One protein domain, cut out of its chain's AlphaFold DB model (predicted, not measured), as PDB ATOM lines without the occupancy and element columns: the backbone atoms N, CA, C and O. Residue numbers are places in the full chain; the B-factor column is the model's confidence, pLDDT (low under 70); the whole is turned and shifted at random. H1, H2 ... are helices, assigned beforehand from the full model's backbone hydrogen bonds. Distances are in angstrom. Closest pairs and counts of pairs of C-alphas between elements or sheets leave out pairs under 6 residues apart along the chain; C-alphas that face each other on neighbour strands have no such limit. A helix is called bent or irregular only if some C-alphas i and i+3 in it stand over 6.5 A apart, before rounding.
ATOM      1  N   ARG A   2     143.239  88.774  82.863       79.44
ATOM      2  CA  ARG A   2     142.461  89.493  83.890       79.44
ATOM      3  C   ARG A   2     141.205  88.741  84.357       79.44
ATOM      4  O   ARG A   2     140.970  88.704  85.558       79.44
ATOM      5  N   SER A   3     140.451  88.132  83.439       81.25
ATOM      6  CA  SER A   3     139.273  87.301  83.749       81.25
ATOM      7  C   SER A   3     139.635  86.104  84.635       81.25
ATOM      8  O   SER A   3     139.098  85.975  85.726       81.25
ATOM      9  N   VAL A   4     140.636  85.317  84.232       84.94
ATOM     10  CA  VAL A   4     141.164  84.154  84.977       84.94
ATOM     11  C   VAL A   4     141.612  84.537  86.387       84.94
ATOM     12  O   VAL A   4     141.243  83.899  87.366       84.94
ATOM     13  N   SER A   5     142.366  85.636  86.515       86.62
ATOM     14  CA  SER A   5     142.794  86.141  87.824       86.62
ATOM     15  C   SER A   5     141.622  86.541  88.717       86.62
ATOM     16  O   SER A   5     141.743  86.470  89.936       86.62
ATOM     17  N   GLU A   6     140.518  87.023  88.146       88.88
ATOM     18  CA  GLU A   6     139.329  87.358  88.929       88.88
ATOM     19  C   GLU A   6     138.514  86.120  89.295       88.88
ATOM     20  O   GLU A   6     138.065  86.038  90.431       88.88
ATOM     21  N   ALA A   7     138.397  85.143  88.394       88.31
ATOM     22  CA  ALA A   7     137.759  83.862  88.682       88.31
ATOM     23  C   ALA A   7     138.458  83.138  89.846       88.31
ATOM     24  O   ALA A   7     137.805  82.740  90.804       88.31
ATOM     25  N   LEU A   8     139.796  83.084  89.842       90.31
ATOM     26  CA  LEU A   8     140.565  82.516  90.957       90.31
ATOM     27  C   LEU A   8     140.367  83.292  92.267       90.31
ATOM     28  O   LEU A   8     140.250  82.693  93.332       90.31
ATOM     29  N   LYS A   9     140.306  84.631  92.217       91.62
ATOM     30  CA  LYS A   9     140.002  85.426  93.417       91.62
ATOM     31  C   LYS A   9     138.598  85.157  93.938       91.62
ATOM     32  O   LYS A   9     138.439  85.100  95.150       91.62
ATOM     33  N   SER A  10     137.616  85.037  93.047       91.50
ATOM     34  CA  SER A  10     136.236  84.716  93.411       91.50
ATOM     35  C   SER A  10     136.201  83.419  94.216       91.50
ATOM     36  O   SER A  10     135.757  83.442  95.360       91.50
ATOM     37  N   GLU A  11     136.804  82.339  93.706       92.88
ATOM     38  CA  GLU A  11     136.870  81.056  94.424       92.88
ATOM     39  C   GLU A  11     137.520  81.195  95.810       92.88
ATOM     40  O   GLU A  11     136.977  80.705  96.799       92.88
ATOM     41  N   VAL A  12     138.615  81.958  95.926       93.06
ATOM     42  CA  VAL A  12     139.251  82.242  97.226       93.06
ATOM     43  C   VAL A  12     138.311  82.994  98.174       93.06
ATOM     44  O   VAL A  12     138.244  82.661  99.355       93.06
ATOM     45  N   TYR A  13     137.578  84.007  97.703       92.75
ATOM     46  CA  TYR A  13     136.652  84.763  98.551       92.75
ATOM     47  C   TYR A  13     135.445  83.933  98.995       92.75
ATOM     48  O   TYR A  13     135.056  84.035 100.159       92.75
ATOM     49  N   VAL A  14     134.882  83.101  98.113       92.19
ATOM     50  CA  VAL A  14     133.769  82.194  98.445       92.19
ATOM     51  C   VAL A  14     134.231  81.138  99.459       92.19
ATOM     52  O   VAL A  14     133.550  80.919 100.463       92.19
ATOM     53  N   ALA A  15     135.422  80.560  99.263       92.38
ATOM     54  CA  ALA A  15     136.009  79.592 100.188       92.38
ATOM     55  C   ALA A  15     136.279  80.198 101.573       92.38
ATOM     56  O   ALA A  15     135.874  79.639 102.594       92.38
ATOM     57  N   LEU A  16     136.896  81.384 101.628       93.06
ATOM     58  CA  LEU A  16     137.173  82.083 102.887       93.06
ATOM     59  C   LEU A  16     135.897  82.519 103.619       93.06
ATOM     60  O   LEU A  16     135.865  82.531 104.848       93.06
ATOM     61  N   ALA A  17     134.836  82.858 102.884       92.19
ATOM     62  CA  ALA A  17     133.535  83.185 103.463       92.19
ATOM     63  C   ALA A  17     132.740  81.949 103.921       92.19
ATOM     64  O   ALA A  17     131.678  82.114 104.524       92.19
ATOM     65  N   ARG A  18     133.247  80.732 103.656       90.25
ATOM     66  CA  ARG A  18     132.581  79.441 103.911       90.25
ATOM     67  C   ARG A  18     131.191  79.358 103.285       90.25
ATOM     68  O   ARG A  18     130.238  78.906 103.922       90.25
ATOM     69  N   ALA A  19     131.099  79.826 102.045       88.19
ATOM     70  CA  ALA A  19     129.858  79.855 101.293       88.19
ATOM     71  C   ALA A  19     129.736  78.672 100.323       88.19
ATOM     72  O   ALA A  19     130.735  78.141  99.832       88.19
ATOM     73  N   ASP A  20     128.495  78.299 100.026       88.12
ATOM     74  CA  ASP A  20     128.115  77.276  99.047       88.12
ATOM     75  C   ASP A  20     128.828  75.932  99.313       88.12
ATOM     76  O   ASP A  20     128.792  75.415 100.435       88.12
ATOM     77  N   VAL A  21     129.522  75.374  98.315       87.31
ATOM     78  CA  VAL A  21     130.232  74.091  98.420       87.31
ATOM     79  C   VAL A  21     131.344  74.086  99.471       87.31
ATOM     80  O   VAL A  21     131.768  73.018  99.892       87.31
ATOM     81  N   TYR A  22     131.807  75.258  99.917       88.94
ATOM     82  CA  TYR A  22     132.871  75.390 100.917       88.94
ATOM     83  C   TYR A  22     132.346  75.449 102.356       88.94
ATOM     84  O   TYR A  22     133.122  75.589 103.303       88.94
ATOM     85  N   ARG A  23     131.025  75.364 102.545       84.75
ATOM     86  CA  ARG A  23     130.399  75.389 103.871       84.75
ATOM     87  C   ARG A  23     130.685  74.117 104.672       84.75
ATOM     88  O   ARG A  23     130.751  74.173 105.901       84.75
ATOM     89  N   GLN A  24     130.824  72.976 103.996       82.50
ATOM     90  CA  GLN A  24     131.040  71.661 104.604       82.50
ATOM     91  C   GLN A  24     132.060  70.854 103.789       82.50
ATOM     92  O   GLN A  24     132.085  70.952 102.569       82.50
ATOM     93  N   GLY A  25     132.858  70.018 104.461       82.94
ATOM     94  CA  GLY A  25     133.807  69.108 103.809       82.94
ATOM     95  C   GLY A  25     135.236  69.650 103.689       82.94
ATOM     96  O   GLY A  25     135.658  70.501 104.473       82.94
ATOM     97  N   ASP A  26     135.988  69.095 102.736       90.56
ATOM     98  CA  ASP A  26     137.385  69.444 102.457       90.56
ATOM     99  C   ASP A  26     137.472  70.717 101.599       90.56
ATOM    100  O   ASP A  26     137.312  70.687 100.374       90.56
ATOM    101  N   ILE A  27     137.696  71.850 102.270       88.94
ATOM    102  CA  ILE A  27     137.809  73.169 101.635       88.94
ATOM    103  C   ILE A  27     139.031  73.224 100.716       88.94
ATOM    104  O   ILE A  27     138.917  73.718  99.595       88.94
ATOM    105  N   ASP A  28     140.178  72.714 101.171       90.44
ATOM    106  CA  ASP A  28     141.446  72.846 100.453       90.44
ATOM    107  C   ASP A  28     141.428  72.008  99.169       90.44
ATOM    108  O   ASP A  28     141.768  72.517  98.099       90.44
ATOM    109  N   GLY A  29     140.944  70.762  99.247       90.81
ATOM    110  CA  GLY A  29     140.775  69.900  98.077       90.81
ATOM    111  C   GLY A  29     139.770  70.461  97.066       90.81
ATOM    112  O   GLY A  29     140.045  70.493  95.866       90.81
ATOM    113  N   THR A  30     138.631  70.979  97.543       93.19
ATOM    114  CA  THR A  30     137.607  71.583  96.671       93.19
ATOM    115  C   THR A  30     138.123  72.848  95.981       93.19
ATOM    116  O   THR A  30     137.859  73.060  94.795       93.19
ATOM    117  N   LEU A  31     138.868  73.689  96.706       92.62
ATOM    118  CA  LEU A  31     139.437  74.923  96.168       92.62
ATOM    119  C   LEU A  31     140.506  74.620  95.117       92.62
ATOM    120  O   LEU A  31     140.532  75.280  94.078       92.62
ATOM    121  N   LEU A  32     141.358  73.621  95.368       93.12
ATOM    122  CA  LEU A  32     142.377  73.187  94.417       93.12
ATOM    123  C   LEU A  32     141.737  72.675  93.119       93.12
ATOM    124  O   LEU A  32     142.077  73.167  92.048       93.12
ATOM    125  N   ASP A  33     140.743  71.788  93.213       92.69
ATOM    126  CA  ASP A  33     140.043  71.251  92.038       92.69
ATOM    127  C   ASP A  33     139.352  72.354  91.213       92.69
ATOM    128  O   ASP A  33     139.438  72.390  89.982       92.69
ATOM    129  N   ARG A  34     138.692  73.316  91.870       91.25
ATOM    130  CA  ARG A  34     138.083  74.450  91.159       91.25
ATOM    131  C   ARG A  34     139.124  75.390  90.548       91.25
ATOM    132  O   ARG A  34     138.917  75.865  89.429       91.25
ATOM    133  N   ALA A  35     140.239  75.643  91.231       90.38
ATOM    134  CA  ALA A  35     141.336  76.446  90.694       90.38
ATOM    135  C   ALA A  35     141.977  75.788  89.462       90.38
ATOM    136  O   ALA A  35     142.255  76.476  88.473       90.38
ATOM    137  N   ASP A  36     142.141  74.465  89.481       89.88
ATOM    138  CA  ASP A  36     142.640  73.691  88.347       89.88
ATOM    139  C   ASP A  36     141.679  73.773  87.161       89.88
ATOM    140  O   ASP A  36     142.113  74.025  86.037       89.88
ATOM    141  N   ARG A  37     140.362  73.683  87.396       89.12
ATOM    142  CA  ARG A  37     139.349  73.868  86.342       89.12
ATOM    143  C   ARG A  37     139.416  75.251  85.694       89.12
ATOM    144  O   ARG A  37     139.406  75.349  84.467       89.12
ATOM    145  N   VAL A  38     139.528  76.314  86.493       86.94
ATOM    146  CA  VAL A  38     139.683  77.692  85.986       86.94
ATOM    147  C   VAL A  38     140.982  77.848  85.188       86.94
ATOM    148  O   VAL A  38     141.004  78.521  84.158       86.94
ATOM    149  N   THR A  39     142.064  77.212  85.635       85.06
ATOM    150  CA  THR A  39     143.366  77.268  84.959       85.06
ATOM    151  C   THR A  39     143.357  76.473  83.652       85.06
ATOM    152  O   THR A  39     143.859  76.959  82.642       85.06
ATOM    153  N   ALA A  40     142.724  75.299  83.631       85.56
ATOM    154  CA  ALA A  40     142.584  74.461  82.443       85.56
ATOM    155  C   ALA A  40     141.788  75.160  81.331       85.56
ATOM    156  O   ALA A  40     142.175  75.104  80.165       85.56
ATOM    157  N   GLN A  41     140.727  75.894  81.688       81.75
ATOM    158  CA  GLN A  41     139.964  76.726  80.744       81.75
ATOM    159  C   GLN A  41     140.793  77.858  80.117       81.75
ATOM    160  O   GLN A  41     140.408  78.394  79.084       81.75
ATOM    161  N   ALA A  42     141.919  78.215  80.734       82.06
ATOM    162  CA  ALA A  42     142.833  79.261  80.300       82.06
ATOM    163  C   ALA A  42     144.179  78.710  79.800       82.06
ATOM    164  O   ALA A  42     145.176  79.438  79.792       82.06
ATOM    165  N   GLY A  43     144.238  77.425  79.432       76.31
ATOM    166  CA  GLY A  43     145.482  76.757  79.041       76.31
ATOM    167  C   GLY A  43     146.196  77.421  77.857       76.31
ATOM    168  O   GLY A  43     147.423  77.452  77.810       76.31
ATOM    169  N   ASP A  44     145.441  78.042  76.952       77.81
ATOM    170  CA  ASP A  44     145.944  78.837  75.827       77.81
ATOM    171  C   ASP A  44     146.714  80.098  76.265       77.81
ATOM    172  O   ASP A  44     147.574  80.595  75.541       77.81
ATOM    173  N   LEU A  45     146.456  80.604  77.472       75.88
ATOM    174  CA  LEU A  45     147.093  81.798  78.018       75.88
ATOM    175  C   LEU A  45     148.381  81.503  78.799       75.88
ATOM    176  O   LEU A  45     149.085  82.449  79.155       75.88
ATOM    177  N   LEU A  46     148.717  80.236  79.064       74.81
ATOM    178  CA  LEU A  46     149.885  79.867  79.879       74.81
ATOM    179  C   LEU A  46     151.201  80.372  79.279       74.81
ATOM    180  O   LEU A  46     152.035  80.916  80.005       74.81
ATOM    181  N   HIS A  47     151.344  80.334  77.952       78.62
ATOM    182  CA  HIS A  47     152.527  80.863  77.265       78.62
ATOM    183  C   HIS A  47     152.742  82.368  77.536       78.62
ATOM    184  O   HIS A  47     153.850  82.886  77.443       78.62
ATOM    185  N   ARG A  48     151.678  83.121  77.871       80.31
ATOM    186  CA  ARG A  48     151.756  84.563  78.182       80.31
ATOM    187  C   ARG A  48     152.353  84.826  79.564       80.31
ATOM    188  O   ARG A  48     152.567  85.987  79.909       80.31
ATOM    189  N   THR A  49     152.535  83.784  80.374       78.31
ATOM    190  CA  THR A  49     153.068  83.883  81.737       78.31
ATOM    191  C   THR A  49     154.533  83.495  81.852       78.31
ATOM    192  O   THR A  49     155.114  83.650  82.925       78.31
ATOM    193  N   GLU A  50     155.147  83.048  80.758       81.31
ATOM    194  CA  GLU A  50     156.564  82.704  80.733       81.31
ATOM    195  C   GLU A  50     157.422  83.905  81.160       81.31
ATOM    196  O   GLU A  50     157.250  85.030  80.690       81.31
ATOM    197  N   GLY A  51     158.325  83.673  82.117       81.75
ATOM    198  CA  GLY A  51     159.191  84.710  82.685       81.75
ATOM    199  C   GLY A  51     158.544  85.604  83.751       81.75
ATOM    200  O   GLY A  51     159.229  86.458  84.315       81.75
ATOM    201  N   LEU A  52     157.259  85.420  84.082       82.44
ATOM    202  CA  LEU A  52     156.620  86.139  85.187       82.44
ATOM    203  C   LEU A  52     156.876  85.435  86.523       82.44
ATOM    204  O   LEU A  52     156.608  84.248  86.681       82.44
ATOM    205  N   VAL A  53     157.326  86.196  87.524       84.06
ATOM    206  CA  VAL A  53     157.486  85.701  88.899       84.06
ATOM    207  C   VAL A  53     156.206  85.981  89.697       84.06
ATOM    208  O   VAL A  53     155.829  87.152  89.846       84.06
ATOM    209  N   PRO A  54     155.527  84.953  90.244       81.06
ATOM    210  CA  PRO A  54     154.348  85.152  91.074       81.06
ATOM    211  C   PRO A  54     154.672  85.986  92.313       81.06
ATOM    212  O   PRO A  54     155.552  85.655  93.109       81.06
ATOM    213  N   ARG A  55     153.925  87.071  92.521       86.62
ATOM    214  CA  ARG A  55     154.030  87.856  93.751       86.62
ATOM    215  C   ARG A  55     153.204  87.198  94.850       86.62
ATOM    216  O   ARG A  55     151.977  87.190  94.766       86.62
ATOM    217  N   GLN A  56     153.870  86.754  95.911       83.00
ATOM    218  CA  GLN A  56     153.207  86.280  97.126       83.00
ATOM    219  C   GLN A  56     152.380  87.405  97.764       83.00
ATOM    220  O   GLN A  56     152.868  88.517  97.995       83.00
ATOM    221  N   ARG A  57     151.099  87.126  98.019       85.44
ATOM    222  CA  ARG A  57     150.148  88.046  98.654       85.44
ATOM    223  C   ARG A  57     149.523  87.345  99.846       85.44
ATOM    224  O   ARG A  57     149.205  86.165  99.771       85.44
ATOM    225  N   ARG A  58     149.335  88.083 100.941       88.62
ATOM    226  CA  ARG A  58     148.602  87.565 102.099       88.62
ATOM    227  C   ARG A  58     147.139  87.357 101.723       88.62
ATOM    228  O   ARG A  58     146.578  88.169 100.985       88.62
ATOM    229  N   LEU A  59     146.545  86.294 102.256       87.75
ATOM    230  CA  LEU A  59     145.118  86.043 102.106       87.75
ATOM    231  C   LEU A  59     144.312  87.159 102.792       87.75
ATOM    232  O   LEU A  59     144.730  87.661 103.843       87.75
ATOM    233  N   PRO A  60     143.181  87.578 102.202       89.19
ATOM    234  CA  PRO A  60     142.292  88.538 102.837       89.19
ATOM    235  C   PRO A  60     141.683  87.926 104.108       89.19
ATOM    236  O   PRO A  60     141.420  86.730 104.169       89.19
ATOM    237  N   LEU A  61     141.447  88.751 105.133       91.38
ATOM    238  CA  LEU A  61     140.939  88.318 106.445       91.38
ATOM    239  C   LEU A  61     139.419  88.061 106.437       91.38
ATOM    240  O   LEU A  61     138.688  88.584 107.278       91.38
ATOM    241  N   VAL A  62     138.947  87.280 105.470       92.94
ATOM    242  CA  VAL A  62     137.546  86.877 105.330       92.94
ATOM    243  C   VAL A  62     137.339  85.549 106.054       92.94
ATOM    244  O   VAL A  62     138.162  84.645 105.939       92.94
ATOM    245  N   ARG A  63     136.283  85.472 106.863       89.62
ATOM    246  CA  ARG A  63     135.936  84.302 107.693       89.62
ATOM    247  C   ARG A  63     134.448  83.948 107.651       89.62
ATOM    248  O   ARG A  63     134.063  82.869 108.090       89.62
ATOM    249  N   ASP A  64     133.628  84.874 107.176       88.88
ATOM    250  CA  ASP A  64     132.172  84.812 107.144       88.88
ATOM    251  C   ASP A  64     131.639  85.860 106.150       88.88
ATOM    252  O   ASP A  64     132.395  86.642 105.560       88.88
ATOM    253  N   VAL A  65     130.318  85.921 105.993       90.19
ATOM    254  CA  VAL A  65     129.680  86.858 105.061       90.19
ATOM    255  C   VAL A  65     129.834  88.322 105.491       90.19
ATOM    256  O   VAL A  65     129.914  89.209 104.643       90.19
ATOM    257  N   GLY A  66     129.926  88.613 106.791       90.25
ATOM    258  CA  GLY A  66     130.117  89.981 107.285       90.25
ATOM    259  C   GLY A  66     131.497  90.538 106.928       90.25
ATOM    260  O   GLY A  66     131.621  91.636 106.384       90.25
ATOM    261  N   SER A  67     132.540  89.748 107.171       92.88
ATOM    262  CA  SER A  67     133.921  90.053 106.788       92.88
ATOM    263  C   SER A  67     134.113  90.068 105.269       92.88
ATOM    264  O   SER A  67     134.850  90.920 104.770       92.88
ATOM    265  N   TYR A  68     133.395  89.220 104.521       94.00
ATOM    266  CA  TYR A  68     133.306  89.314 103.060       94.00
ATOM    267  C   TYR A  68     132.755  90.677 102.624       94.00
ATOM    268  O   TYR A  68     133.405  91.384 101.854       94.00
ATOM    269  N   VAL A  69     131.603  91.097 103.160       94.06
ATOM    270  CA  VAL A  69     131.005  92.398 102.827       94.06
ATOM    271  C   VAL A  69     131.982  93.534 103.122       94.06
ATOM    272  O   VAL A  69     132.222  94.368 102.252       94.06
ATOM    273  N   ALA A  70     132.594  93.545 104.306       92.31
ATOM    274  CA  ALA A  70     133.492  94.622 104.715       92.31
ATOM    275  C   ALA A  70     134.761  94.711 103.848       92.31
ATOM    276  O   ALA A  70     135.160  95.804 103.442       92.31
ATOM    277  N   ILE A  71     135.405  93.573 103.568       91.81
ATOM    278  CA  ILE A  71     136.716  93.533 102.906       91.81
ATOM    279  C   ILE A  71     136.573  93.559 101.385       91.81
ATOM    280  O   ILE A  71     137.254  94.332 100.711       91.81
ATOM    281  N   ARG A  72     135.701  92.711 100.836       93.06
ATOM    282  CA  ARG A  72     135.533  92.540  99.392       93.06
ATOM    283  C   ARG A  72     134.568  93.575  98.841       93.06
ATOM    284  O   ARG A  72     134.951  94.378  97.996       93.06
ATOM    285  N   LEU A  73     133.334  93.586  99.332       93.50
ATOM    286  CA  LEU A  73     132.252  94.333  98.694       93.50
ATOM    287  C   LEU A  73     132.372  95.844  98.923       93.50
ATOM    288  O   LEU A  73     132.451  96.616  97.967       93.50
ATOM    289  N   THR A  74     132.437  96.278 100.184       91.19
ATOM    290  CA  THR A  74     132.525  97.698 100.548       91.19
ATOM    291  C   THR A  74     133.809  98.324 100.019       91.19
ATOM    292  O   THR A  74     133.752  99.410  99.439       91.19
ATOM    293  N   GLY A  75     134.943  97.629 100.151       89.25
ATOM    294  CA  GLY A  75     136.213  98.069  99.573       89.25
ATOM    295  C   GLY A  75     136.109  98.264  98.062       89.25
ATOM    296  O   GLY A  75     136.505  99.296  97.533       89.25
ATOM    297  N   GLN A  76     135.489  97.333  97.340       90.69
ATOM    298  CA  GLN A  76     135.405  97.430  95.885       90.69
ATOM    299  C   GLN A  76     134.405  98.484  95.394       90.69
ATOM    300  O   GLN A  76     134.682  99.185  94.419       90.69
ATOM    301  N   ILE A  77     133.274  98.660  96.079       92.81
ATOM    302  CA  ILE A  77     132.330  99.746  95.785       92.81
ATOM    303  C   ILE A  77     133.007 101.103  96.024       92.81
ATOM    304  O   ILE A  77     133.037 101.945  95.119       92.81
ATOM    305  N   ARG A  78     133.571 101.303  97.222       92.38
ATOM    306  CA  ARG A  78     134.097 102.596  97.680       92.38
ATOM    307  C   ARG A  78     135.418 102.967  97.023       92.38
ATOM    308  O   ARG A  78     135.587 104.115  96.633       92.38
ATOM    309  N   ASP A  79     136.337 102.016  96.903       92.25
ATOM    310  CA  ASP A  79     137.726 102.303  96.536       92.25
ATOM    311  C   ASP A  79     137.990 102.059  95.042       92.25
ATOM    312  O   ASP A  79     138.992 102.531  94.505       92.25
ATOM    313  N   TYR A  80     137.079 101.376  94.333       91.50
ATOM    314  CA  TYR A  80     137.256 101.064  92.915       91.50
ATOM    315  C   TYR A  80     136.103 101.539  92.026       91.50
ATOM    316  O   TYR A  80     136.328 102.382  91.157       91.50
ATOM    317  N   TYR A  81     134.874 101.057  92.215       93.06
ATOM    318  CA  TYR A  81     133.790 101.352  91.271       93.06
ATOM    319  C   TYR A  81     133.359 102.816  91.288       93.06
ATOM    320  O   TYR A  81     133.372 103.471  90.242       93.06
ATOM    321  N   ARG A  82     133.044 103.360  92.469       93.12
ATOM    322  CA  ARG A  82     132.603 104.756  92.609       93.12
ATOM    323  C   ARG A  82     133.681 105.761  92.169       93.12
ATOM    324  O   ARG A  82     133.359 106.636  91.360       93.12
ATOM    325  N   PRO A  83     134.959 105.638  92.583       95.38
ATOM    326  CA  PRO A  83     136.001 106.558  92.138       95.38
ATOM    327  C   PRO A  83     136.266 106.463  90.636       95.38
ATOM    328  O   PRO A  83     136.488 107.486  89.988       95.38
ATOM    329  N   ARG A  84     136.213 105.256  90.051       91.88
ATOM    330  CA  ARG A  84     136.396 105.096  88.602       91.88
ATOM    331  C   ARG A  84     135.245 105.694  87.808       91.88
ATOM    332  O   ARG A  84     135.525 106.376  86.828       91.88
ATOM    333  N   ALA A  85     133.998 105.506  88.239       92.75
ATOM    334  CA  ALA A  85     132.845 106.169  87.633       92.75
ATOM    335  C   ALA A  85     133.020 107.697  87.645       92.75
ATOM    336  O   ALA A  85     132.973 108.336  86.595       92.75
ATOM    337  N   ALA A  86     133.353 108.273  88.806       94.56
ATOM    338  CA  ALA A  86     133.582 109.711  88.945       94.56
ATOM    339  C   ALA A  86     134.746 110.217  88.072       94.56
ATOM    340  O   ALA A  86     134.660 111.286  87.466       94.56
ATOM    341  N   LEU A  87     135.836 109.451  87.969       94.38
ATOM    342  CA  LEU A  87     136.958 109.786  87.093       94.38
ATOM    343  C   LEU A  87     136.541 109.803  85.616       94.38
ATOM    344  O   LEU A  87     136.931 110.720  84.890       94.38
ATOM    345  N   MET A  88     135.761 108.816  85.167       93.62
ATOM    346  CA  MET A  88     135.275 108.770  83.784       93.62
ATOM    347  C   MET A  88     134.291 109.903  83.494       93.62
ATOM    348  O   MET A  88     134.420 110.543  82.454       93.62
ATOM    349  N   SER A  89     133.421 110.240  84.446       92.62
ATOM    350  CA  SER A  89     132.518 111.394  84.367       92.62
ATOM    351  C   SER A  89     133.276 112.711  84.146       92.62
ATOM    352  O   SER A  89     132.992 113.487  83.225       92.62
ATOM    353  N   ARG A  90     134.343 112.933  84.930       94.94
ATOM    354  CA  ARG A  90     135.224 114.107  84.788       94.94
ATOM    355  C   ARG A  90     135.900 114.150  83.420       94.94
ATOM    356  O   ARG A  90     135.954 115.212  82.801       94.94
ATOM    357  N   ARG A  91     136.396 113.009  82.932       92.88
ATOM    358  CA  ARG A  91     137.026 112.904  81.605       92.88
ATOM    359  C   ARG A  91     136.028 113.142  80.476       92.88
ATOM    360  O   ARG A  91     136.339 113.903  79.567       92.88
ATOM    361  N   CYS A  92     134.831 112.565  80.556       92.50
ATOM    362  CA  CYS A  92     133.759 112.807  79.592       92.50
ATOM    363  C   CYS A  92     133.422 114.302  79.522       92.50
ATOM    364  O   CYS A  92     133.399 114.884  78.441       92.50
ATOM    365  N   THR A  93     133.265 114.948  80.681       92.56
ATOM    366  CA  THR A  93     133.001 116.392  80.761       92.56
ATOM    367  C   THR A  93     134.124 117.220  80.135       92.56
ATOM    368  O   THR A  93     133.851 118.159  79.389       92.56
ATOM    369  N   ALA A  94     135.389 116.881  80.403       91.50
ATOM    370  CA  ALA A  94     136.532 117.580  79.818       91.50
ATOM    371  C   ALA A  94     136.554 117.461  78.285       91.50
ATOM    372  O   ALA A  94     136.691 118.469  77.598       91.50
ATOM    373  N   VAL A  95     136.344 116.257  77.748       90.62
ATOM    374  CA  VAL A  95     136.345 116.035  76.295       90.62
ATOM    375  C   VAL A  95     135.161 116.717  75.614       90.62
ATOM    376  O   VAL A  95     135.359 117.350  74.582       90.62
ATOM    377  N   ARG A  96     133.960 116.691  76.207       90.12
ATOM    378  CA  ARG A  96     132.799 117.433  75.679       90.12
ATOM    379  C   ARG A  96     133.062 118.938  75.599       90.12
ATOM    380  O   ARG A  96     132.644 119.583  74.647       90.12
ATOM    381  N   ARG A  97     133.783 119.514  76.569       91.25
ATOM    382  CA  ARG A  97     134.192 120.931  76.508       91.25
ATOM    383  C   ARG A  97     135.156 121.195  75.348       91.25
ATOM    384  O   ARG A  97     135.010 122.208  74.664       91.25
ATOM    385  N   CYS A  98     136.109 120.294  75.107       89.56
ATOM    386  CA  CYS A  98     137.001 120.377  73.949       89.56
ATOM    387  C   CYS A  98     136.228 120.256  72.629       89.56
ATOM    388  O   CYS A  98     136.459 121.054  71.731       89.56
ATOM    389  N   GLU A  99     135.282 119.321  72.531       86.56
ATOM    390  CA  GLU A  99     134.420 119.126  71.359       86.56
ATOM    391  C   GLU A  99     133.622 120.392  71.025       86.56
ATOM    392  O   GLU A  99     133.669 120.864  69.893       86.56
ATOM    393  N   VAL A 100     132.969 121.008  72.019       89.50
ATOM    394  CA  VAL A 100     132.245 122.279  71.831       89.50
ATOM    395  C   VAL A 100     133.189 123.390  71.369       89.50
ATOM    396  O   VAL A 100     132.853 124.146  70.461       89.50
ATOM    397  N   SER A 101     134.387 123.477  71.952       88.75
ATOM    398  CA  SER A 101     135.378 124.491  71.562       88.75
ATOM    399  C   SER A 101     135.848 124.295  70.117       88.75
ATOM    400  O   SER A 101     135.936 125.260  69.360       88.75
ATOM    401  N   LEU A 102     136.102 123.047  69.711       86.75
ATOM    402  CA  LEU A 102     136.483 122.699  68.341       86.75
ATOM    403  C   LEU A 102     135.355 122.982  67.347       86.75
ATOM    404  O   LEU A 102     135.625 123.506  66.271       86.75
ATOM    405  N   ALA A 103     134.103 122.710  67.716       85.25
ATOM    406  CA  ALA A 103     132.948 123.033  66.887       85.25
ATOM    407  C   ALA A 103     132.825 124.547  66.654       85.25
ATOM    408  O   ALA A 103     132.634 124.976  65.519       85.25
ATOM    409  N   VAL A 104     133.019 125.366  67.696       89.31
ATOM    410  CA  VAL A 104     133.024 126.836  67.571       89.31
ATOM    411  C   VAL A 104     134.145 127.311  66.643       89.31
ATOM    412  O   VAL A 104     133.904 128.150  65.776       89.31
ATOM    413  N   VAL A 105     135.355 126.753  66.773       86.06
ATOM    414  CA  VAL A 105     136.482 127.071  65.878       86.06
ATOM    415  C   VAL A 105     136.176 126.659  64.436       86.06
ATOM    416  O   VAL A 105     136.386 127.457  63.526       86.06
ATOM    417  N   ALA A 106     135.630 125.460  64.219       82.25
ATOM    418  CA  ALA A 106     135.239 124.978  62.894       82.25
ATOM    419  C   ALA A 106     134.194 125.898  62.244       82.25
ATOM    420  O   ALA A 106     134.347 126.283  61.085       82.25
ATOM    421  N   SER A 107     133.164 126.297  62.996       84.50
ATOM    422  CA  SER A 107     132.150 127.244  62.528       84.50
ATOM    423  C   SER A 107     132.751 128.611  62.193       84.50
ATOM    424  O   SER A 107     132.408 129.186  61.162       84.50
ATOM    425  N   GLY A 108     133.678 129.115  63.016       84.31
ATOM    426  CA  GLY A 108     134.389 130.369  62.758       84.31
ATOM    427  C   GLY A 108     135.240 130.320  61.487       84.31
ATOM    428  O   GLY A 108     135.155 131.223  60.656       84.31
ATOM    429  N   LEU A 109     136.006 129.242  61.290       80.75
ATOM    430  CA  LEU A 109     136.786 129.018  60.067       80.75
ATOM    431  C   LEU A 109     135.885 128.943  58.827       80.75
ATOM    432  O   LEU A 109     136.206 129.550  57.807       80.75
ATOM    433  N   GLY A 110     134.737 128.265  58.930       78.31
ATOM    434  CA  GLY A 110     133.743 128.202  57.857       78.31
ATOM    435  C   GLY A 110     133.175 129.576  57.488       78.31
ATOM    436  O   GLY A 110     133.070 129.901  56.306       78.31
ATOM    437  N   ALA A 111     132.870 130.415  58.483       82.62
ATOM    438  CA  ALA A 111     132.390 131.777  58.251       82.62
ATOM    439  C   ALA A 111     133.446 132.657  57.557       82.62
ATOM    440  O   ALA A 111     133.127 133.357  56.598       82.62
ATOM    441  N   VAL A 112     134.710 132.592  57.994       78.50
ATOM    442  CA  VAL A 112     135.823 133.338  57.376       78.50
ATOM    443  C   VAL A 112     136.051 132.888  55.931       78.50
ATOM    444  O   VAL A 112     136.165 133.727  55.039       78.50
ATOM    445  N   ALA A 113     136.051 131.579  55.675       76.19
ATOM    446  CA  ALA A 113     136.197 131.030  54.329       76.19
ATOM    447  C   ALA A 113     135.092 131.515  53.369       76.19
ATOM    448  O   ALA A 113     135.380 131.843  52.219       76.19
ATOM    449  N   GLY A 114     133.847 131.614  53.849       76.12
ATOM    450  CA  GLY A 114     132.718 132.113  53.059       76.12
ATOM    451  C   GLY A 114     132.797 133.606  52.711       76.12
ATOM    452  O   GLY A 114     132.267 134.007  51.680       76.12
ATOM    453  N   VAL A 115     133.463 134.420  53.539       80.38
ATOM    454  CA  VAL A 115     133.596 135.874  53.323       80.38
ATOM    455  C   VAL A 115     134.786 136.224  52.426       80.38
ATOM    456  O   VAL A 115     134.668 137.117  51.592       80.38
ATOM    457  N   TYR A 116     135.930 135.550  52.590       74.94
ATOM    458  CA  TYR A 116     137.198 135.967  51.968       74.94
ATOM    459  C   TYR A 116     137.624 135.153  50.733       74.94
ATOM    460  O   TYR A 116     138.595 135.531  50.080       74.94
ATOM    461  N   GLY A 117     136.915 134.073  50.380       65.44
ATOM    462  CA  GLY A 117     137.320 133.172  49.291       65.44
ATOM    463  C   GLY A 117     138.470 132.229  49.691       65.44
ATOM    464  O   GLY A 117     139.242 132.504  50.608       65.44
ATOM    465  N   THR A 118     138.557 131.061  49.048       61.81
ATOM    466  CA  THR A 118     139.259 129.867  49.571       61.81
ATOM    467  C   THR A 118     140.502 129.430  48.785       61.81
ATOM    468  O   THR A 118     140.823 128.243  48.755       61.81
ATOM    469  N   ASP A 119     141.270 130.357  48.211       65.94
ATOM    470  CA  ASP A 119     142.409 129.997  47.343       65.94
ATOM    471  C   ASP A 119     143.651 129.446  48.078       65.94
ATOM    472  O   ASP A 119     144.637 129.076  47.441       65.94
ATOM    473  N   SER A 120     143.636 129.334  49.415       68.44
ATOM    474  CA  SER A 120     144.775 128.788  50.171       68.44
ATOM    475  C   SER A 120     144.547 127.347  50.646       68.44
ATOM    476  O   SER A 120     143.613 127.044  51.392       68.44
ATOM    477  N   ALA A 121     145.475 126.455  50.290       67.69
ATOM    478  CA  ALA A 121     145.508 125.074  50.780       67.69
ATOM    479  C   ALA A 121     145.583 124.986  52.322       67.69
ATOM    480  O   ALA A 121     145.090 124.030  52.919       67.69
ATOM    481  N   ALA A 122     146.144 126.006  52.983       71.06
ATOM    482  CA  ALA A 122     146.261 126.070  54.439       71.06
ATOM    483  C   ALA A 122     144.895 126.114  55.157       71.06
ATOM    484  O   ALA A 122     144.738 125.480  56.203       71.06
ATOM    485  N   LEU A 123     143.890 126.794  54.587       72.12
ATOM    486  CA  LEU A 123     142.533 126.849  55.157       72.12
ATOM    487  C   LEU A 123     141.848 125.474  55.140       72.12
ATOM    488  O   LEU A 123     141.188 125.090  56.110       72.12
ATOM    489  N   TRP A 124     142.052 124.696  54.074       76.50
ATOM    490  CA  TRP A 124     141.514 123.338  53.969       76.50
ATOM    491  C   TRP A 124     142.194 122.368  54.936       76.50
ATOM    492  O   TRP A 124     141.503 121.587  55.591       76.50
ATOM    493  N   VAL A 125     143.518 122.466  55.111       80.12
ATOM    494  CA  VAL A 125     144.256 121.662  56.103       80.12
ATOM    495  C   VAL A 125     143.741 121.929  57.521       80.12
ATOM    496  O   VAL A 125     143.473 120.980  58.263       80.12
ATOM    497  N   ALA A 126     143.536 123.197  57.892       77.94
ATOM    498  CA  ALA A 126     142.995 123.564  59.203       77.94
ATOM    499  C   ALA A 126     141.562 123.040  59.412       77.94
ATOM    500  O   ALA A 126     141.234 122.512  60.478       77.94
ATOM    501  N   THR A 127     140.722 123.123  58.378       79.38
ATOM    502  CA  THR A 127     139.335 122.636  58.416       79.38
ATOM    503  C   THR A 127     139.281 121.120  58.605       79.38
ATOM    504  O   THR A 127     138.643 120.645  59.545       79.38
ATOM    505  N   VAL A 128     140.007 120.358  57.778       84.75
ATOM    506  CA  VAL A 128     140.074 118.888  57.878       84.75
ATOM    507  C   VAL A 128     140.607 118.465  59.245       84.75
ATOM    508  O   VAL A 128     139.989 117.635  59.908       84.75
ATOM    509  N   THR A 129     141.685 119.094  59.719       85.88
ATOM    510  CA  THR A 129     142.250 118.818  61.051       85.88
ATOM    511  C   THR A 129     141.222 119.035  62.161       85.88
ATOM    512  O   THR A 129     141.101 118.202  63.060       85.88
ATOM    513  N   THR A 130     140.440 120.116  62.095       85.12
ATOM    514  CA  THR A 130     139.416 120.420  63.104       85.12
ATOM    515  C   THR A 130     138.274 119.403  63.076       85.12
ATOM    516  O   THR A 130     137.830 118.950  64.132       85.12
ATOM    517  N   VAL A 131     137.831 118.982  61.887       83.81
ATOM    518  CA  VAL A 131     136.814 117.928  61.733       83.81
ATOM    519  C   VAL A 131     137.320 116.605  62.312       83.81
ATOM    520  O   VAL A 131     136.639 116.004  63.143       83.81
ATOM    521  N   THR A 132     138.538 116.181  61.962       86.44
ATOM    522  CA  THR A 132     139.154 114.960  62.507       86.44
ATOM    523  C   THR A 132     139.304 115.029  64.029       86.44
ATOM    524  O   THR A 132     138.984 114.061  64.725       86.44
ATOM    525  N   ALA A 133     139.736 116.172  64.569       86.44
ATOM    526  CA  ALA A 133     139.853 116.380  66.009       86.44
ATOM    527  C   ALA A 133     138.488 116.315  66.710       86.44
ATOM    528  O   ALA A 133     138.372 115.696  67.766       86.44
ATOM    529  N   THR A 134     137.443 116.884  66.102       85.62
ATOM    530  CA  THR A 134     136.071 116.859  66.631       85.62
ATOM    531  C   THR A 134     135.519 115.435  66.671       85.62
ATOM    532  O   THR A 134     135.035 115.001  67.712       85.62
ATOM    533  N   VAL A 135     135.661 114.668  65.584       86.62
ATOM    534  CA  VAL A 135     135.234 113.255  65.532       86.62
ATOM    535  C   VAL A 135     135.980 112.417  66.575       86.62
ATOM    536  O   VAL A 135     135.376 111.616  67.287       86.62
ATOM    537  N   THR A 136     137.288 112.638  66.719       89.56
ATOM    538  CA  THR A 136     138.112 111.939  67.716       89.56
ATOM    539  C   THR A 136     137.686 112.289  69.145       89.56
ATOM    540  O   THR A 136     137.560 111.399  69.990       89.56
ATOM    541  N   ALA A 137     137.418 113.569  69.418       86.31
ATOM    542  CA  ALA A 137     136.898 114.023  70.704       86.31
ATOM    543  C   ALA A 137     135.537 113.377  71.000       86.31
ATOM    544  O   ALA A 137     135.343 112.824  72.082       86.31
ATOM    545  N   HIS A 138     134.635 113.343  70.022       86.69
ATOM    546  CA  HIS A 138     133.334 112.700  70.167       86.69
ATOM    547  C   HIS A 138     133.460 111.207  70.522       86.69
ATOM    548  O   HIS A 138     132.868 110.739  71.498       86.69
ATOM    549  N   ALA A 139     134.296 110.457  69.794       88.44
ATOM    550  CA  ALA A 139     134.539 109.038  70.061       88.44
ATOM    551  C   ALA A 139     135.124 108.801  71.468       88.44
ATOM    552  O   ALA A 139     134.695 107.894  72.192       88.44
ATOM    553  N   ALA A 140     136.064 109.645  71.899       86.88
ATOM    554  CA  ALA A 140     136.619 109.585  73.248       86.88
ATOM    555  C   ALA A 140     135.564 109.898  74.326       86.88
ATOM    556  O   ALA A 140     135.494 109.199  75.341       86.88
ATOM    557  N   ALA A 141     134.703 110.899  74.105       87.06
ATOM    558  CA  ALA A 141     133.612 111.237  75.015       87.06
ATOM    559  C   ALA A 141     132.608 110.083  75.151       87.06
ATOM    560  O   ALA A 141     132.241 109.734  76.277       87.06
ATOM    561  N   ALA A 142     132.219 109.459  74.034       89.06
ATOM    562  CA  ALA A 142     131.342 108.291  74.015       89.06
ATOM    563  C   ALA A 142     131.954 107.112  74.789       89.06
ATOM    564  O   ALA A 142     131.287 106.485  75.616       89.06
ATOM    565  N   ARG A 143     133.256 106.860  74.602       90.00
ATOM    566  CA  ARG A 143     133.990 105.835  75.355       90.00
ATOM    567  C   ARG A 143     133.969 106.100  76.861       90.00
ATOM    568  O   ARG A 143     133.728 105.167  77.626       90.00
ATOM    569  N   TYR A 144     134.221 107.334  77.297       91.19
ATOM    570  CA  TYR A 144     134.203 107.668  78.724       91.19
ATOM    571  C   TYR A 144     132.799 107.598  79.325       91.19
ATOM    572  O   TYR A 144     132.657 107.055  80.418       91.19
ATOM    573  N   ALA A 145     131.772 108.059  78.608       90.94
ATOM    574  CA  ALA A 145     130.379 107.959  79.050       90.94
ATOM    575  C   ALA A 145     129.945 106.496  79.235       90.94
ATOM    576  O   ALA A 145     129.333 106.142  80.240       90.94
ATOM    577  N   TYR A 146     130.325 105.621  78.300       90.56
ATOM    578  CA  TYR A 146     130.082 104.187  78.429       90.56
ATOM    579  C   TYR A 146     130.763 103.601  79.677       90.56
ATOM    580  O   TYR A 146     130.130 102.896  80.458       90.56
ATOM    581  N   GLN A 147     132.045 103.917  79.896       90.69
ATOM    582  CA  GLN A 147     132.790 103.419  81.060       90.69
ATOM    583  C   GLN A 147     132.216 103.943  82.385       90.69
ATOM    584  O   GLN A 147     132.162 103.204  83.365       90.69
ATOM    585  N   GLU A 148     131.784 105.205  82.432       93.69
ATOM    586  CA  GLU A 148     131.083 105.784  83.582       93.69
ATOM    587  C   GLU A 148     129.798 105.016  83.900       93.69
ATOM    588  O   GLU A 148     129.591 104.632  85.056       93.69
ATOM    589  N   LEU A 149     128.963 104.768  82.885       93.00
ATOM    590  CA  LEU A 149     127.711 104.034  83.036       93.00
ATOM    591  C   LEU A 149     127.961 102.626  83.579       93.00
ATOM    592  O   LEU A 149     127.286 102.197  84.511       93.00
ATOM    593  N   GLU A 150     128.948 101.926  83.028       91.88
ATOM    594  CA  GLU A 150     129.264 100.558  83.420       91.88
ATOM    595  C   GLU A 150     129.723 100.473  84.883       91.88
ATOM    596  O   GLU A 150     129.151  99.711  85.662       91.88
ATOM    597  N   PHE A 151     130.682 101.310  85.305       92.31
ATOM    598  CA  PHE A 151     131.121 101.329  86.706       92.31
ATOM    599  C   PHE A 151     130.005 101.750  87.666       92.31
ATOM    600  O   PHE A 151     129.901 101.193  88.760       92.31
ATOM    601  N   SER A 152     129.169 102.712  87.266       92.88
ATOM    602  CA  SER A 152     128.047 103.181  88.085       92.88
ATOM    603  C   SER A 152     126.980 102.105  88.246       92.88
ATOM    604  O   SER A 152     126.484 101.896  89.351       92.88
ATOM    605  N   ARG A 153     126.662 101.383  87.165       94.06
ATOM    606  CA  ARG A 153     125.706 100.274  87.177       94.06
ATOM    607  C   ARG A 153     126.187  99.140  88.072       94.06
ATOM    608  O   ARG A 153     125.421  98.691  88.915       94.06
ATOM    609  N   THR A 154     127.445  98.718  87.936       94.06
ATOM    610  CA  THR A 154     128.017  97.670  88.795       94.06
ATOM    611  C   THR A 154     127.998  98.089  90.266       94.06
ATOM    612  O   THR A 154     127.571  97.307  91.109       94.06
ATOM    613  N   ALA A 155     128.385  99.331  90.588       94.94
ATOM    614  CA  ALA A 155     128.295  99.837  91.960       94.94
ATOM    615  C   ALA A 155     126.856  99.785  92.498       94.94
ATOM    616  O   ALA A 155     126.632  99.253  93.580       94.94
ATOM    617  N   ALA A 156     125.890 100.290  91.727       95.12
ATOM    618  CA  ALA A 156     124.485 100.320  92.123       95.12
ATOM    619  C   ALA A 156     123.894  98.914  92.308       95.12
ATOM    620  O   ALA A 156     123.110  98.687  93.225       95.12
ATOM    621  N   GLU A 157     124.278  97.949  91.468       95.44
ATOM    622  CA  GLU A 157     123.823  96.563  91.591       95.44
ATOM    623  C   GLU A 157     124.358  95.900  92.868       95.44
ATOM    624  O   GLU A 157     123.585  95.291  93.610       95.44
ATOM    625  N   LEU A 158     125.645  96.091  93.183       95.69
ATOM    626  CA  LEU A 158     126.252  95.583  94.419       95.69
ATOM    627  C   LEU A 158     125.665  96.258  95.672       95.69
ATOM    628  O   LEU A 158     125.366  95.581  96.654       95.69
ATOM    629  N   GLU A 159     125.436  97.572  95.630       95.56
ATOM    630  CA  GLU A 159     124.756  98.309  96.704       95.56
ATOM    631  C   GLU A 159     123.313  97.821  96.898       95.56
ATOM    632  O   GLU A 159     122.861  97.640  98.027       95.56
ATOM    633  N   SER A 160     122.600  97.542  95.806       95.00
ATOM    634  CA  SER A 160     121.241  97.002  95.843       95.00
ATOM    635  C   SER A 160     121.197  95.596  96.453       95.00
ATOM    636  O   SER A 160     120.302  95.299  97.248       95.00
ATOM    637  N   LEU A 161     122.168  94.732  96.134       94.69
ATOM    638  CA  LEU A 161     122.312  93.417  96.771       94.69
ATOM    639  C   LEU A 161     122.578  93.553  98.274       94.69
ATOM    640  O   LEU A 161     121.933  92.870  99.071       94.69
ATOM    641  N   LEU A 162     123.473  94.462  98.666       94.00
ATOM    642  CA  LEU A 162     123.786  94.726 100.068       94.00
ATOM    643  C   LEU A 162     122.569  95.259 100.843       94.00
ATOM    644  O   LEU A 162     122.305  94.821 101.966       94.00
ATOM    645  N   ALA A 163     121.804  96.170 100.241       93.00
ATOM    646  CA  ALA A 163     120.588  96.717 100.835       93.00
ATOM    647  C   ALA A 163     119.517  95.633 101.042       93.00
ATOM    648  O   ALA A 163     118.954  95.532 102.130       93.00
ATOM    649  N   ARG A 164     119.287  94.773 100.036       90.38
ATOM    650  CA  ARG A 164     118.350  93.638 100.136       90.38
ATOM    651  C   ARG A 164     118.731  92.672 101.253       90.38
ATOM    652  O   ARG A 164     117.876  92.307 102.053       90.38
ATOM    653  N   ARG A 165     120.013  92.312 101.347       89.06
ATOM    654  CA  ARG A 165     120.533  91.480 102.439       89.06
ATOM    655  C   ARG A 165     120.266  92.110 103.803       89.06
ATOM    656  O   ARG A 165     119.789  91.443 104.711       89.06
ATOM    657  N   SER A 166     120.579  93.397 103.940       87.25
ATOM    658  CA  SER A 166     120.426  94.117 105.208       87.25
ATOM    659  C   SER A 166     118.963  94.168 105.663       87.25
ATOM    660  O   SER A 166     118.697  94.070 106.856       87.25
ATOM    661  N   ALA A 167     118.022  94.264 104.717       85.88
ATOM    662  CA  ALA A 167     116.589  94.200 104.995       85.88
ATOM    663  C   ALA A 167     116.106  92.780 105.367       85.88
ATOM    664  O   ALA A 167     115.260  92.641 106.245       85.88
ATOM    665  N   GLY A 168     116.653  91.734 104.735       77.75
ATOM    666  CA  GLY A 168     116.300  90.329 105.000       77.75
ATOM    667  C   GLY A 168     116.907  89.742 106.282       77.75
ATOM    668  O   GLY A 168     116.324  88.843 106.882       77.75
ATOM    669  N   ALA A 169     118.017  90.306 106.772       72.19
ATOM    670  CA  ALA A 169     118.755  89.804 107.937       72.19
ATOM    671  C   ALA A 169     117.945  89.752 109.252       72.19
ATOM    672  O   ALA A 169     118.367  89.105 110.213       72.19
ATOM    673  N   GLY A 170     116.810  90.456 109.329       64.81
ATOM    674  CA  GLY A 170     115.870  90.350 110.446       64.81
ATOM    675  C   GLY A 170     115.099  89.027 110.454       64.81
ATOM    676  O   GLY A 170     115.016  88.395 111.502       64.81
ATOM    677  N   ALA A 171     114.597  88.599 109.291       65.00
ATOM    678  CA  ALA A 171     113.790  87.387 109.125       65.00
ATOM    679  C   ALA A 171     114.643  86.108 109.177       65.00
ATOM    680  O   ALA A 171     114.269  85.124 109.805       65.00
ATOM    681  N   ASP A 172     115.852  86.158 108.613       63.62
ATOM    682  CA  ASP A 172     116.786  85.023 108.570       63.62
ATOM    683  C   ASP A 172     117.262  84.570 109.968       63.62
ATOM    684  O   ASP A 172     117.771  83.461 110.144       63.62
ATOM    685  N   ARG A 173     117.093  85.420 110.991       63.75
ATOM    686  CA  ARG A 173     117.472  85.117 112.378       63.75
ATOM    687  C   ARG A 173     116.506  84.126 113.049       63.75
ATOM    688  O   ARG A 173     116.892  83.498 114.032       63.75
ATOM    689  N   GLU A 174     115.296  83.956 112.513       67.69
ATOM    690  CA  GLU A 174     114.279  83.020 113.020       67.69
ATOM    691  C   GLU A 174     114.478  81.583 112.491       67.69
ATOM    692  O   GLU A 174     114.189  80.621 113.205       67.69
ATOM    693  N   GLN A 175     115.063  81.416 111.295       74.38
ATOM    694  CA  GLN A 175     115.478  80.121 110.730       74.38
ATOM    695  C   GLN A 175     116.945  80.151 110.239       74.38
ATOM    696  O   GLN A 175     117.224  80.523 109.097       74.38
ATOM    697  N   PRO A 176     117.910  79.655 111.042       72.75
ATOM    698  CA  PRO A 176     119.342  79.729 110.723       72.75
ATOM    699  C   PRO A 176     119.760  79.028 109.419       72.75
ATOM    700  O   PRO A 176     120.710  79.449 108.760       72.75
ATOM    701  N   ALA A 177     119.067  77.948 109.042       76.06
ATOM    702  CA  ALA A 177     119.353  77.205 107.814       76.06
ATOM    703  C   ALA A 177     118.973  77.993 106.547       76.06
ATOM    704  O   ALA A 177     119.660  77.889 105.529       76.06
ATOM    705  N   ASP A 178     117.919  78.807 106.616       78.75
ATOM    706  CA  ASP A 178     117.496  79.652 105.500       78.75
ATOM    707  C   ASP A 178     118.387  80.890 105.380       78.75
ATOM    708  O   ASP A 178     118.784  81.242 104.268       78.75
ATOM    709  N   GLY A 179     118.843  81.444 106.511       80.62
ATOM    710  CA  GLY A 179     119.884  82.473 106.531       80.62
ATOM    711  C   GLY A 179     121.192  82.013 105.879       80.62
ATOM    712  O   GLY A 179     121.758  82.721 105.054       80.62
ATOM    713  N   ALA A 180     121.643  80.784 106.152       82.50
ATOM    714  CA  ALA A 180     122.825  80.216 105.500       82.50
ATOM    715  C   ALA A 180     122.678  80.119 103.966       82.50
ATOM    716  O   ALA A 180     123.591  80.482 103.226       82.50
ATOM    717  N   ARG A 181     121.514  79.683 103.472       84.88
ATOM    718  CA  ARG A 181     121.247  79.595 102.027       84.88
ATOM    719  C   ARG A 181     121.129  80.982 101.376       84.88
ATOM    720  O   ARG A 181     121.595  81.178 100.254       84.88
ATOM    721  N   SER A 182     120.528  81.940 102.084       86.62
ATOM    722  CA  SER A 182     120.436  83.356 101.697       86.62
ATOM    723  C   SER A 182     121.828  83.987 101.554       86.62
ATOM    724  O   SER A 182     122.129  84.642 100.554       86.62
ATOM    725  N   ASP A 183     122.719  83.700 102.506       90.25
ATOM    726  CA  ASP A 183     124.125  84.104 102.520       90.25
ATOM    727  C   ASP A 183     124.909  83.569 101.309       90.25
ATOM    728  O   ASP A 183     125.626  84.331 100.649       90.25
ATOM    729  N   ASP A 184     124.717  82.294 100.968       90.62
ATOM    730  CA  ASP A 184     125.367  81.640  99.824       90.62
ATOM    731  C   ASP A 184     124.913  82.238  98.488       90.62
ATOM    732  O   ASP A 184     125.734  82.568  97.623       90.62
ATOM    733  N   ALA A 185     123.601  82.439  98.336       89.81
ATOM    734  CA  ALA A 185     123.020  83.067  97.155       89.81
ATOM    735  C   ALA A 185     123.492  84.521  97.002       89.81
ATOM    736  O   ALA A 185     123.790  84.970  95.892       89.81
ATOM    737  N   PHE A 186     123.601  85.251  98.114       93.62
ATOM    738  CA  PHE A 186     124.095  86.622  98.134       93.62
ATOM    739  C   PHE A 186     125.554  86.720  97.668       93.62
ATOM    740  O   PHE A 186     125.844  87.514  96.768       93.62
ATOM    741  N   ILE A 187     126.459  85.915  98.236       93.88
ATOM    742  CA  ILE A 187     127.882  85.916  97.855       93.88
ATOM    743  C   ILE A 187     128.036  85.515  96.389       93.88
ATOM    744  O   ILE A 187     128.682  86.231  95.622       93.88
ATOM    745  N   SER A 188     127.372  84.433  95.976       91.56
ATOM    746  CA  SER A 188     127.404  83.956  94.590       91.56
ATOM    747  C   SER A 188     126.942  85.033  93.608       91.56
ATOM    748  O   SER A 188     127.557  85.238  92.562       91.56
ATOM    749  N   ARG A 189     125.886  85.784  93.950       92.88
ATOM    750  CA  ARG A 189     125.391  86.875  93.104       92.88
ATOM    751  C   ARG A 189     126.360  88.056  93.050       92.88
ATOM    752  O   ARG A 189     126.519  88.640  91.982       92.88
ATOM    753  N   CYS A 190     127.007  88.402  94.163       94.44
ATOM    754  CA  CYS A 190     128.007  89.471  94.192       94.44
ATOM    755  C   CYS A 190     129.218  89.132  93.316       94.44
ATOM    756  O   CYS A 190     129.624  89.951  92.491       94.44
ATOM    757  N   GLU A 191     129.760  87.920  93.446       93.69
ATOM    758  CA  GLU A 191     130.903  87.495  92.638       93.69
ATOM    759  C   GLU A 191     130.546  87.352  91.153       93.69
ATOM    760  O   GLU A 191     131.351  87.740  90.308       93.69
ATOM    761  N   LEU A 192     129.323  86.921  90.814       91.38
ATOM    762  CA  LEU A 192     128.829  86.919  89.430       91.38
ATOM    763  C   LEU A 192     128.810  88.334  88.823       91.38
ATOM    764  O   LEU A 192     129.216  88.535  87.681       91.38
ATOM    765  N   VAL A 193     128.341  89.332  89.575       92.38
ATOM    766  CA  VAL A 193     128.317  90.731  89.111       92.38
ATOM    767  C   VAL A 193     129.740  91.257  88.889       92.38
ATOM    768  O   VAL A 193     129.999  91.967  87.915       92.38
ATOM    769  N   ILE A 194     130.683  90.884  89.761       90.25
ATOM    770  CA  ILE A 194     132.095  91.266  89.636       90.25
ATOM    771  C   ILE A 194     132.765  90.562  88.440       90.25
ATOM    772  O   ILE A 194     133.521  91.203  87.701       90.25
ATOM    773  N   SER A 195     132.493  89.272  88.221       86.62
ATOM    774  CA  SER A 195     133.079  88.500  87.119       86.62
ATOM    775  C   SER A 195     132.540  88.944  85.757       86.62
ATOM    776  O   SER A 195     133.341  89.239  84.866       86.62
ATOM    777  N   ALA A 196     131.218  89.107  85.625       84.50
ATOM    778  CA  ALA A 196     130.557  89.521  84.388       84.50
ATOM    779  C   ALA A 196     131.086  90.866  83.874       84.50
ATOM    780  O   ALA A 196     131.287  91.057  82.676       84.50
ATOM    781  N   GLN A 197     131.382  91.792  84.786       80.50
ATOM    782  CA  GLN A 197     131.986  93.063  84.417       80.50
ATOM    783  C   GLN A 197     133.400  92.881  83.838       80.50
ATOM    784  O   GLN A 197     133.750  93.490  82.830       80.50
ATOM    785  N   ASN A 198     134.237  92.036  84.440       77.38
ATOM    786  CA  ASN A 198     135.573  91.783  83.898       77.38
ATOM    787  C   ASN A 198     135.520  91.069  82.535       77.38
ATOM    788  O   ASN A 198     136.365  91.350  81.687       77.38
ATOM    789  N   GLU A 199     134.548  90.186  82.308       74.62
ATOM    790  CA  GLU A 199     134.335  89.528  81.012       74.62
ATOM    791  C   GLU A 199     133.843  90.498  79.938       74.62
ATOM    792  O   GLU A 199     134.395  90.512  78.838       74.62
ATOM    793  N   ALA A 200     132.891  91.378  80.263       73.00
ATOM    794  CA  ALA A 200     132.412  92.417  79.350       73.00
ATOM    795  C   ALA A 200     133.552  93.339  78.880       73.00
ATOM    796  O   ALA A 200     133.653  93.662  77.694       73.00
ATOM    797  N   TRP A 201     134.475  93.694  79.782       61.53
ATOM    798  CA  TRP A 201     135.686  94.443  79.429       61.53
ATOM    799  C   TRP A 201     136.609  93.677  78.475       61.53
ATOM    800  O   TRP A 201     137.200  94.289  77.586       61.53
ATOM    801  N   MET A 202     136.746  92.361  78.650       60.03
ATOM    802  CA  MET A 202     137.601  91.522  77.805       60.03
ATOM    803  C   MET A 202     137.001  91.301  76.415       60.03
ATOM    804  O   MET A 202     137.722  91.429  75.430       60.03
ATOM    805  N   ALA A 203     135.698  91.020  76.329       62.84
ATOM    806  CA  ALA A 203     134.997  90.834  75.059       62.84
ATOM    807  C   ALA A 203     135.081  92.092  74.185       62.84
ATOM    808  O   ALA A 203     135.325  92.004  72.985       62.84
ATOM    809  N   LYS A 204     134.974  93.276  74.800       57.91
ATOM    810  CA  LYS A 204     135.116  94.549  74.091       57.91
ATOM    811  C   LYS A 204     136.514  94.752  73.503       57.91
ATOM    812  O   LYS A 204     136.629  95.193  72.374       57.91
ATOM    813  N   TRP A 205     137.572  94.416  74.239       55.16
ATOM    814  CA  TRP A 205     138.953  94.571  73.750       55.16
ATOM    815  C   TRP A 205     139.374  93.515  72.724       55.16
ATOM    816  O   TRP A 205     140.446  93.644  72.147       55.16
ATOM    817  N   ALA A 206     138.586  92.457  72.542       55.72
ATOM    818  CA  ALA A 206     138.786  91.487  71.469       55.72
ATOM    819  C   ALA A 206     138.024  91.860  70.183       55.72
ATOM    820  O   ALA A 206     138.328  91.312  69.127       55.72
ATOM    821  N   ALA A 207     137.023  92.745  70.285       51.03
ATOM    822  CA  ALA A 207     136.209  93.224  69.167       51.03
ATOM    823  C   ALA A 207     136.668  94.589  68.605       51.03
ATOM    824  O   ALA A 207     136.278  94.926  67.489       51.03
ATOM    825  N   ASP A 208     137.466  95.340  69.374       39.12
ATOM    826  CA  ASP A 208     138.196  96.556  68.963       39.12
ATOM    827  C   ASP A 208     139.610  96.197  68.461       39.12
ATOM    828  O   ASP A 208     140.075  96.840  67.493       39.12
TER     829      ASP A 208
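Overview. This is residues 2 to 208 of the 208 residues of the protein "SLATT domain-containing protein" of Streptomyces sp. RLB1-33 (UniProt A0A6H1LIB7). A long helical hairpin, arm H4b of the bent helix H4 with H5, reaches out from a body in which H2, H1, H6 and residues 154 to 165 of H5 lie side by side, with arm H4a packed on H5. H1, H4a, H5 and H6 form an up-and-down bundle, each running against the one before it. The printed part has 207 residues, with six named helices, H1 to H6, and no named strand: all helix. It is only just extended, close to loose, with a radius of gyration of the C-alphas of 25.1 A, and flat, spanning 84 by 47 by 25 A.

Along the chain. Find C-alpha 2 at (142.461, 89.493, 83.890), where H1, residues 2 to 16, begins. H2, residues 27 to 40, follows, then H3, residues 43 to 49, irregular, with C-alphas 44 and 47 7.0 A apart. H4, residues 65 to 116, was assigned as one helix by its hydrogen bonds but is bent, with C-alphas 79 and 82 6.9 A apart: H4a is residues 65 to 79, H4b residues 82 to 116, 51.4 A. H5, residues 121 to 168, runs 70.7 A; H6, residues 176 to 207, runs 46.8 A to C-alpha 207 at (136.209, 93.224, 69.167).

Arrangement. Start at the hub, H6: its residues 187 to 202 touch H1, the C-alphas of Ser 3 and Asn 198 closest at 5.8 A. H1 and H2 form a hairpin, closest at C-alphas Leu 8 and Ala 35, 6.1 A. H4b and H5 form another, at a shallow tilt of 23 degrees, closest at C-alphas Ala 85 and Glu 148, 4.4 A. H3 touches no helix. Every O i to N i+4 pair is within hydrogen-bond range in H1, H2, H4b, H5 and H6; H4a has 9 of 11, H3 0 of 3, but 3 of 4 O i to N i+3.

Size, cuts and confidence. The farthest C-alphas, Asp 119 and Glu 174, are 85.5 A apart. The printed part has no cut; the link H3 to H4 is long. Confidence is under 70 at residues 117 to 121, 170 to 174 and 201 to 208.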